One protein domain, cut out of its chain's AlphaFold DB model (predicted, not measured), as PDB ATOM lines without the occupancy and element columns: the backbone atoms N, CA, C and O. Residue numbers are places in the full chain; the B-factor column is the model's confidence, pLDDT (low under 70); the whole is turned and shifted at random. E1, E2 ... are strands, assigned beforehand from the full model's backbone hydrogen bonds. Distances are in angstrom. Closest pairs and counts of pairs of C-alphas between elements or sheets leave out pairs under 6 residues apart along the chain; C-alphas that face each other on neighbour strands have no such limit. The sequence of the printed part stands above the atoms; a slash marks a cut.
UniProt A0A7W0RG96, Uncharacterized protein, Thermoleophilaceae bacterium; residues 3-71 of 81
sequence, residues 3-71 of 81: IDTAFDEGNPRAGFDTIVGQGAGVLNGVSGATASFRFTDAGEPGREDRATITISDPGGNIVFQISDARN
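Overview. This is residues 3 to 71 of the 81 residues of an uncharacterized protein of Thermoleophilaceae bacterium (UniProt A0A7W0RG96). A single long, narrow sheet of four strands makes the body, with E1, E2, E3 and E4 side by side in chain order and no named helix over either face. Where E1 turns back into E2 the sheet curves out of its plane, as E1 bends by 61 degrees at residue 24; at the other end of E1 a loop of residues 3 to 17 leads in. The printed part has 69 residues, and its four named strands form the antiparallel order E1 - E2 - E3 - E4, a meander, each strand the antiparallel neighbour of the one before. The class is all strand; the whole is loose, with a radius of gyration of the C-alphas of 14.4 A, and a rod spanning 41 by 20 by 17 A.

Along the chain. E2, residues 30 to 40, is the longest strand by residues and measures 30.4 A. E1, residues 18 to 27, measures 26.3 A and begins at C-alpha 18 (116.467, 144.612, 178.174). E3 is residues 50 to 56, and E4, residues 62 to 70, ends at C-alpha 70 (120.600, 155.103, 186.234).

Arrangement. E2 and E3 are inner strands and form a hairpin at 168 degrees; N 36 and O 54 are 2.9 A apart, within hydrogen-bond range. The hairpin E1 and E2 stands at 164 degrees, with N 21 and O 37 at 3.0 A. The hairpin E3 and E4 stands at 176 degrees, with N 53 and O 66 at 2.9 A. The edge strands E1 and E4 are apart. The sheet is twisted, its C-alphas up to 4.1 A off the best plane.

Size, cuts and confidence. The farthest C-alphas, of Asn 11 and Gly 59, are 41.6 A apart. The printed part has no cut. The links E1 to E2 and E3 to E4 are tight, and E2 to E3 is short. Mean pLDDT of the printed part is 83.0; residues 3 to 16 and 43 to 47 are under 70.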
ATOM      1  N   ILE A   3     114.404 140.579 176.360       63.69
ATOM      2  CA  ILE A   3     113.125 141.188 175.991       63.69
ATOM      3  C   ILE A   3     113.434 142.432 175.157       63.69
ATOM      4  O   ILE A   3     114.156 143.313 175.619       63.69
ATOM      5  N   ASP A   4     112.867 142.467 173.955       55.69
ATOM      6  CA  ASP A   4     112.833 143.626 173.063       55.69
ATOM      7  C   ASP A   4     111.776 144.608 173.601       55.69
ATOM      8  O   ASP A   4     110.614 144.242 173.824       55.69
ATOM      9  N   THR A   5     112.211 145.812 173.957       60.09
ATOM     10  CA  THR A   5     111.388 146.853 174.589       60.09
ATOM     11  C   THR A   5     111.478 148.144 173.777       60.09
ATOM     12  O   THR A   5     112.129 148.199 172.754       60.09
ATOM     13  N   ALA A   6     110.838 149.235 174.205       61.22
ATOM     14  CA  ALA A   6     110.915 150.509 173.474       61.22
ATOM     15  C   ALA A   6     112.296 151.214 173.538       61.22
ATOM     16  O   ALA A   6     112.397 152.369 173.124       61.22
ATOM     17  N   PHE A   7     113.314 150.570 174.112       57.03
ATOM     18  CA  PHE A   7     114.692 151.060 174.115       57.03
ATOM     19  C   PHE A   7     115.411 150.530 172.868       57.03
ATOM     20  O   PHE A   7     115.004 149.510 172.339       57.03
ATOM     21  N   ASP A   8     116.419 151.244 172.375       61.06
ATOM     22  CA  ASP A   8     117.217 150.833 171.212       61.06
ATOM     23  C   ASP A   8     118.662 150.739 171.689       61.06
ATOM     24  O   ASP A   8     119.198 151.711 172.223       61.06
ATOM     25  N   GLU A   9     119.276 149.573 171.530       61.28
ATOM     26  CA  GLU A   9     120.634 149.292 171.990       61.28
ATOM     27  C   GLU A   9     121.704 150.112 171.240       61.28
ATOM     28  O   GLU A   9     122.877 150.161 171.617       61.28
ATOM     29  N   GLY A  10     121.311 150.785 170.158       68.44
ATOM     30  CA  GLY A  10     122.160 151.683 169.402       68.44
ATOM     31  C   GLY A  10     123.349 150.966 168.764       68.44
ATOM     32  O   GLY A  10     123.226 149.911 168.135       68.44
ATOM     33  N   ASN A  11     124.528 151.586 168.853       60.09
ATOM     34  CA  ASN A  11     125.771 151.031 168.324       60.09
ATOM     35  C   ASN A  11     126.770 150.766 169.463       60.09
ATOM     36  O   ASN A  11     127.036 151.695 170.220       60.09
ATOM     37  N   PRO A  12     127.401 149.573 169.520       65.00
ATOM     38  CA  PRO A  12     127.196 148.417 168.642       65.00
ATOM     39  C   PRO A  12     125.899 147.655 168.959       65.00
ATOM     40  O   PRO A  12     125.604 147.399 170.118       65.00
ATOM     41  N   ARG A  13     125.188 147.190 167.919       69.88
ATOM     42  CA  ARG A  13     123.985 146.358 168.094       69.88
ATOM     43  C   ARG A  13     124.275 145.100 168.916       69.88
ATOM     44  O   ARG A  13     124.955 144.187 168.435       69.88
ATOM     45  N   ALA A  14     123.743 145.083 170.131       68.06
ATOM     46  CA  ALA A  14     123.815 144.011 171.114       68.06
ATOM     47  C   ALA A  14     122.780 142.896 170.874       68.06
ATOM     48  O   ALA A  14     122.992 141.759 171.299       68.06
ATOM     49  N   GLY A  15     121.675 143.211 170.184       69.81
ATOM     50  CA  GLY A  15     120.543 142.298 169.998       69.81
ATOM     51  C   GLY A  15     119.650 142.156 171.235       69.81
ATOM     52  O   GLY A  15     118.927 141.164 171.356       69.81
ATOM     53  N   PHE A  16     119.739 143.104 172.170       69.25
ATOM     54  CA  PHE A  16     118.859 143.228 173.326       69.25
ATOM     55  C   PHE A  16     118.814 144.678 173.807       69.25
ATOM     56  O   PHE A  16     119.864 145.304 173.907       69.25
ATOM     57  N   ASP A  17     117.642 145.140 174.241       75.94
ATOM     58  CA  ASP A  17     117.507 146.424 174.955       75.94
ATOM     59  C   ASP A  17     117.214 146.190 176.435       75.94
ATOM     60  O   ASP A  17     117.502 147.027 177.283       75.94
ATOM     61  N   THR A  18     116.649 145.029 176.785       82.00
ATOM     62  CA  THR A  18     116.467 144.612 178.174       82.00
ATOM     63  C   THR A  18     116.929 143.174 178.394       82.00
ATOM     64  O   THR A  18     116.455 142.232 177.752       82.00
ATOM     65  N   ILE A  19     117.780 142.972 179.403       84.31
ATOM     66  CA  ILE A  19     118.085 141.644 179.942       84.31
ATOM     67  C   ILE A  19     117.448 141.509 181.316       84.31
ATOM     68  O   ILE A  19     117.730 142.287 182.227       84.31
ATOM     69  N   VAL A  20     116.642 140.461 181.480       88.00
ATOM     70  CA  VAL A  20     116.132 140.025 182.783       88.00
ATOM     71  C   VAL A  20     116.712 138.661 183.121       88.00
ATOM     72  O   VAL A  20     116.708 137.740 182.294       88.00
ATOM     73  N   GLY A  21     117.182 138.505 184.352       90.25
ATOM     74  CA  GLY A  21     117.684 137.234 184.847       90.25
ATOM     75  C   GLY A  21     117.314 136.989 186.296       90.25
ATOM     76  O   GLY A  21     117.084 137.912 187.075       90.25
ATOM     77  N   GLN A  22     117.263 135.709 186.641       94.44
ATOM     78  CA  GLN A  22     117.121 135.236 188.006       94.44
ATOM     79  C   GLN A  22     118.006 134.006 188.189       94.44
ATOM     80  O   GLN A  22     118.143 133.197 187.271       94.44
ATOM     81  N   GLY A  23     118.592 133.863 189.372       94.56
ATOM     82  CA  GLY A  23     119.371 132.695 189.750       94.56
ATOM     83  C   GLY A  23     119.293 132.422 191.245       94.56
ATOM     84  O   GLY A  23     119.041 133.325 192.043       94.56
ATOM     85  N   ALA A  24     119.518 131.163 191.608       95.38
ATOM     86  CA  ALA A  24     119.764 130.752 192.982       95.38
ATOM     87  C   ALA A  24     121.273 130.588 193.213       95.38
ATOM     88  O   ALA A  24     122.018 130.272 192.284       95.38
ATOM     89  N   GLY A  25     121.723 130.786 194.448       93.81
ATOM     90  CA  GLY A  25     123.132 130.714 194.800       93.81
ATOM     91  C   GLY A  25     123.383 130.505 196.289       93.81
ATOM     92  O   GLY A  25     122.503 130.114 197.059       93.81
ATOM     93  N   VAL A  26     124.632 130.760 196.671       95.19
ATOM     94  CA  VAL A  26     125.131 130.634 198.039       95.19
ATOM     95  C   VAL A  26     125.450 132.027 198.570       95.19
ATOM     96  O   VAL A  26     126.206 132.766 197.944       95.19
ATOM     97  N   LEU A  27     124.904 132.369 199.736       91.69
ATOM     98  CA  LEU A  27     125.184 133.614 200.449       91.69
ATOM     99  C   LEU A  27     125.810 133.271 201.799       91.69
ATOM    100  O   LEU A  27     125.210 132.548 202.592       91.69
ATOM    101  N   ASN A  28     127.024 133.763 202.054       91.44
ATOM    102  CA  ASN A  28     127.766 133.508 203.299       91.44
ATOM    103  C   ASN A  28     127.852 132.012 203.676       91.44
ATOM    104  O   ASN A  28     127.740 131.644 204.841       91.44
ATOM    105  N   GLY A  29     128.020 131.137 202.678       92.88
ATOM    106  CA  GLY A  29     128.100 129.683 202.869       92.88
ATOM    107  C   GLY A  29     126.751 128.961 202.992       92.88
ATOM    108  O   GLY A  29     126.737 127.734 203.050       92.88
ATOM    109  N   VAL A  30     125.623 129.679 202.980       92.69
ATOM    110  CA  VAL A  30     124.277 129.093 203.042       92.69
ATOM    111  C   VAL A  30     123.644 129.077 201.652       92.69
ATOM    112  O   VAL A  30     123.566 130.102 200.975       92.69
ATOM    113  N   SER A  31     123.201 127.898 201.217       95.06
ATOM    114  CA  SER A  31     122.505 127.719 199.938       95.06
ATOM    115  C   SER A  31     121.064 128.229 200.001       95.06
ATOM    116  O   SER A  31     120.441 128.210 201.061       95.06
ATOM    117  N   GLY A  32     120.525 128.636 198.852       93.94
ATOM    118  CA  GLY A  32     119.127 129.046 198.700       93.94
ATOM    119  C   GLY A  32     118.920 130.553 198.597       93.94
ATOM    120  O   GLY A  32     117.782 130.997 198.490       93.94
ATOM    121  N   ALA A  33     119.997 131.341 198.588       96.25
ATOM    122  CA  ALA A  33     119.895 132.754 198.257       96.25
ATOM    123  C   ALA A  33     119.439 132.922 196.807       96.25
ATOM    124  O   ALA A  33     119.741 132.089 195.949       96.25
ATOM    125  N   THR A  34     118.739 134.013 196.519       96.88
ATOM    126  CA  THR A  34     118.267 134.323 195.167       96.88
ATOM    127  C   THR A  34     118.769 135.685 194.732       96.88
ATOM    128  O   THR A  34     118.863 136.608 195.537       96.88
ATOM    129  N   ALA A  35     119.095 135.812 193.452       95.62
ATOM    130  CA  ALA A  35     119.408 137.079 192.818       95.62
ATOM    131  C   ALA A  35     118.505 137.256 191.600       95.62
ATOM    132  O   ALA A  35     118.371 136.340 190.788       95.62
ATOM    133  N   SER A  36     117.907 138.431 191.458       95.12
ATOM    134  CA  SER A  36     117.199 138.851 190.253       95.12
ATOM    135  C   SER A  36     117.761 140.168 189.757       95.12
ATOM    136  O   SER A  36     118.072 141.051 190.559       95.12
ATOM    137  N   PHE A  37     117.856 140.318 188.443       91.62
ATOM    138  CA  PHE A  37     118.315 141.550 187.830       91.62
ATOM    139  C   PHE A  37     117.502 141.909 186.593       91.62
ATOM    140  O   PHE A  37     116.980 141.043 185.886       91.62
ATOM    141  N   ARG A  38     117.441 143.211 186.333       90.06
ATOM    142  CA  ARG A  38     116.974 143.808 185.090       90.06
ATOM    143  C   ARG A  38     117.959 144.898 184.697       90.06
ATOM    144  O   ARG A  38     118.140 145.850 185.453       90.06
ATOM    145  N   PHE A  39     118.544 144.762 183.518       87.06
ATOM    146  CA  PHE A  39     119.367 145.793 182.898       87.06
ATOM    147  C   PHE A  39     118.679 146.281 181.636       87.06
ATOM    148  O   PHE A  39     118.187 145.454 180.867       87.06
ATOM    149  N   THR A  40     118.629 147.595 181.447       83.81
ATOM    150  CA  THR A  40     118.181 148.218 180.200       83.81
ATOM    151  C   THR A  40     119.343 148.956 179.557       83.81
ATOM    152  O   THR A  40     120.096 149.631 180.261       83.81
ATOM    153  N   ASP A  41     119.487 148.809 178.250       76.31
ATOM    154  CA  ASP A  41     120.438 149.524 177.405       76.31
ATOM    155  C   ASP A  41     119.630 150.393 176.438       76.31
ATOM    156  O   ASP A  41     118.753 149.894 175.735       76.31
ATOM    157  N   ALA A  42     119.854 151.702 176.489       73.50
ATOM    158  CA  ALA A  42     119.186 152.695 175.656       73.50
ATOM    159  C   ALA A  42     120.116 153.268 174.571       73.50
ATOM    160  O   ALA A  42     119.810 154.329 174.011       73.50
ATOM    161  N   GLY A  43     121.254 152.610 174.316       66.00
ATOM    162  CA  GLY A  43     122.225 152.986 173.299       66.00
ATOM    163  C   GLY A  43     123.009 154.254 173.643       66.00
ATOM    164  O   GLY A  43     122.690 155.003 174.572       66.00
ATOM    165  N   GLU A  44     124.084 154.533 172.896       63.38
ATOM    166  CA  GLU A  44     124.896 155.737 173.114       63.38
ATOM    167  C   GLU A  44     124.073 157.031 172.921       63.38
ATOM    168  O   GLU A  44     123.351 157.169 171.932       63.38
ATOM    169  N   PRO A  45     124.182 158.023 173.831       62.22
ATOM    170  CA  PRO A  45     125.262 158.235 174.804       62.22
ATOM    171  C   PRO A  45     125.090 157.534 176.173       62.22
ATOM    172  O   PRO A  45     125.659 158.008 177.158       62.22
ATOM    173  N   GLY A  46     124.288 156.467 176.275       61.62
ATOM    174  CA  GLY A  46     124.186 155.592 177.456       61.62
ATOM    175  C   GLY A  46     123.551 156.276 178.666       61.62
ATOM    176  O   GLY A  46     123.857 155.973 179.818       61.62
ATOM    177  N   ARG A  47     122.730 157.309 178.428       65.00
ATOM    178  CA  ARG A  47     122.205 158.184 179.492       65.00
ATOM    179  C   ARG A  47     120.973 157.625 180.192       65.00
ATOM    180  O   ARG A  47     120.686 158.082 181.292       65.00
ATOM    181  N   GLU A  48     120.282 156.670 179.587       73.19
ATOM    182  CA  GLU A  48     119.052 156.081 180.132       73.19
ATOM    183  C   GLU A  48     119.204 154.590 180.451       73.19
ATOM    184  O   GLU A  48     118.214 153.897 180.686       73.19
ATOM    185  N   ASP A  49     120.446 154.109 180.528       80.69
ATOM    186  CA  ASP A  49     120.734 152.748 180.959       80.69
ATOM    187  C   ASP A  49     120.394 152.600 182.433       80.69
ATOM    188  O   ASP A  49     120.796 153.419 183.272       80.69
ATOM    189  N   ARG A  50     119.647 151.548 182.765       86.81
ATOM    190  CA  ARG A  50     119.147 151.331 184.122       86.81
ATOM    191  C   ARG A  50     119.483 149.946 184.612       86.81
ATOM    192  O   ARG A  50     119.566 148.984 183.850       86.81
ATOM    193  N   ALA A  51     119.655 149.862 185.921       89.25
ATOM    194  CA  ALA A  51     119.910 148.634 186.638       89.25
ATOM    195  C   ALA A  51     118.928 148.494 187.798       89.25
ATOM    196  O   ALA A  51     118.795 149.370 188.652       89.25
ATOM    197  N   THR A  52     118.267 147.346 187.852       92.50
ATOM    198  CA  THR A  52     117.607 146.845 189.054       92.50
ATOM    199  C   THR A  52     118.272 145.537 189.430       92.50
ATOM    200  O   THR A  52     118.394 144.649 188.591       92.50
ATOM    201  N   ILE A  53     118.710 145.418 190.679       94.31
ATOM    202  CA  ILE A  53     119.316 144.205 191.224       94.31
ATOM    203  C   ILE A  53     118.713 143.979 192.603       94.31
ATOM    204  O   ILE A  53     118.708 144.881 193.437       94.31
ATOM    205  N   THR A  54     118.236 142.771 192.861       96.88
ATOM    206  CA  THR A  54     117.736 142.368 194.175       96.88
ATOM    207  C   THR A  54     118.370 141.045 194.545       96.88
ATOM    208  O   THR A  54     118.347 140.108 193.751       96.88
ATOM    209  N   ILE A  55     118.938 140.975 195.746       95.62
ATOM    210  CA  ILE A  55     119.464 139.740 196.322       95.62
ATOM    211  C   ILE A  55     118.720 139.481 197.622       95.62
ATOM    212  O   ILE A  55     118.655 140.360 198.484       95.62
ATOM    213  N   SER A  56     118.191 138.270 197.754       97.19
ATOM    214  CA  SER A  56     117.530 137.804 198.968       97.19
ATOM    215  C   SER A  56     118.280 136.628 199.576       97.19
ATOM    216  O   SER A  56     118.821 135.784 198.856       97.19
ATOM    217  N   ASP A  57     118.307 136.571 200.903       95.88
ATOM    218  CA  ASP A  57     118.780 135.403 201.638       95.88
ATOM    219  C   ASP A  57     117.815 134.202 201.464       95.88
ATOM    220  O   ASP A  57     116.735 134.347 200.882       95.88
ATOM    221  N   PRO A  58     118.169 132.999 201.956       94.88
ATOM    222  CA  PRO A  58     117.296 131.825 201.865       94.88
ATOM    223  C   PRO A  58     115.956 131.958 202.606       94.88
ATOM    224  O   PRO A  58     115.030 131.201 202.328       94.88
ATOM    225  N   GLY A  59     115.847 132.891 203.556       94.56
ATOM    226  CA  GLY A  59     114.605 133.219 204.256       94.56
ATOM    227  C   GLY A  59     113.713 134.197 203.486       94.56
ATOM    228  O   GLY A  59     112.609 134.487 203.940       94.56
ATOM    229  N   GLY A  60     114.169 134.695 202.332       93.19
ATOM    230  CA  GLY A  60     113.464 135.683 201.522       93.19
ATOM    231  C   GLY A  60     113.690 137.129 201.966       93.19
ATOM    232  O   GLY A  60     113.036 138.025 201.436       93.19
ATOM    233  N   ASN A  61     114.604 137.390 202.907       96.69
ATOM    234  CA  ASN A  61     114.926 138.757 203.303       96.69
ATOM    235  C   ASN A  61     115.830 139.399 202.255       96.69
ATOM    236  O   ASN A  61     116.851 138.826 201.877       96.69
ATOM    237  N   ILE A  62     115.496 140.616 201.833       96.44
ATOM    238  CA  ILE A  62     116.333 141.387 200.913       96.44
ATOM    239  C   ILE A  62     117.594 141.831 201.653       96.44
ATOM    240  O   ILE A  62     117.531 142.612 202.602       96.44
ATOM    241  N   VAL A  63     118.746 141.346 201.199       96.38
ATOM    242  CA  VAL A  63     120.063 141.689 201.759       96.38
ATOM    243  C   VAL A  63     120.796 142.735 200.926       96.38
ATOM    244  O   VAL A  63     121.738 143.362 201.402       96.38
ATOM    245  N   PHE A  64     120.368 142.931 199.680       94.00
ATOM    246  CA  PHE A  64     120.902 143.951 198.792       94.00
ATOM    247  C   PHE A  64     119.858 144.355 197.759       94.00
ATOM    248  O   PHE A  64     119.194 143.498 197.166       94.00
ATOM    249  N   GLN A  65     119.749 145.658 197.510       95.31
ATOM    250  CA  GLN A  65     118.833 146.189 196.516       95.31
ATOM    251  C   GLN A  65     119.396 147.437 195.838       95.31
ATOM    252  O   GLN A  65     119.764 148.409 196.491       95.31
ATOM    253  N   ILE A  66     119.382 147.407 194.510       91.75
ATOM    254  CA  ILE A  66     119.452 148.570 193.631       91.75
ATOM    255  C   ILE A  66     118.115 148.627 192.895       91.75
ATOM    256  O   ILE A  66     117.695 147.632 192.300       91.75
ATOM    257  N   SER A  67     117.445 149.776 192.929       91.12
ATOM    258  CA  SER A  67     116.132 149.966 192.305       91.12
ATOM    259  C   SER A  67     116.197 151.045 191.242       91.12
ATOM    260  O   SER A  67     116.456 152.198 191.570       91.12
ATOM    261  N   ASP A  68     115.942 150.652 189.993       86.69
ATOM    262  CA  ASP A  68     115.838 151.541 188.830       86.69
ATOM    263  C   ASP A  68     116.975 152.573 188.708       86.69
ATOM    264  O   ASP A  68     116.785 153.707 188.262       86.69
ATOM    265  N   ALA A  69     118.178 152.194 189.140       86.38
ATOM    266  CA  ALA A  69     119.294 153.117 189.207       86.38
ATOM    267  C   ALA A  69     119.830 153.382 187.806       86.38
ATOM    268  O   ALA A  69     120.139 152.452 187.060       86.38
ATOM    269  N   ARG A  70     119.967 154.663 187.472       84.19
ATOM    270  CA  ARG A  70     120.600 155.103 186.234       84.19
ATOM    271  C   ARG A  70     122.106 154.857 186.295       84.19
ATOM    272  O   ARG A  70     122.750 155.203 187.286       84.19
ATOM    273  N   ASN A  71     122.672 154.345 185.209       76.06
ATOM    274  CA  ASN A  71     124.115 154.267 185.054       76.06
ATOM    275  C   ASN A  71     124.697 155.673 184.810       76.06
ATOM    276  O   ASN A  71     124.261 156.409 183.921       76.06
TER     277      ASN A  71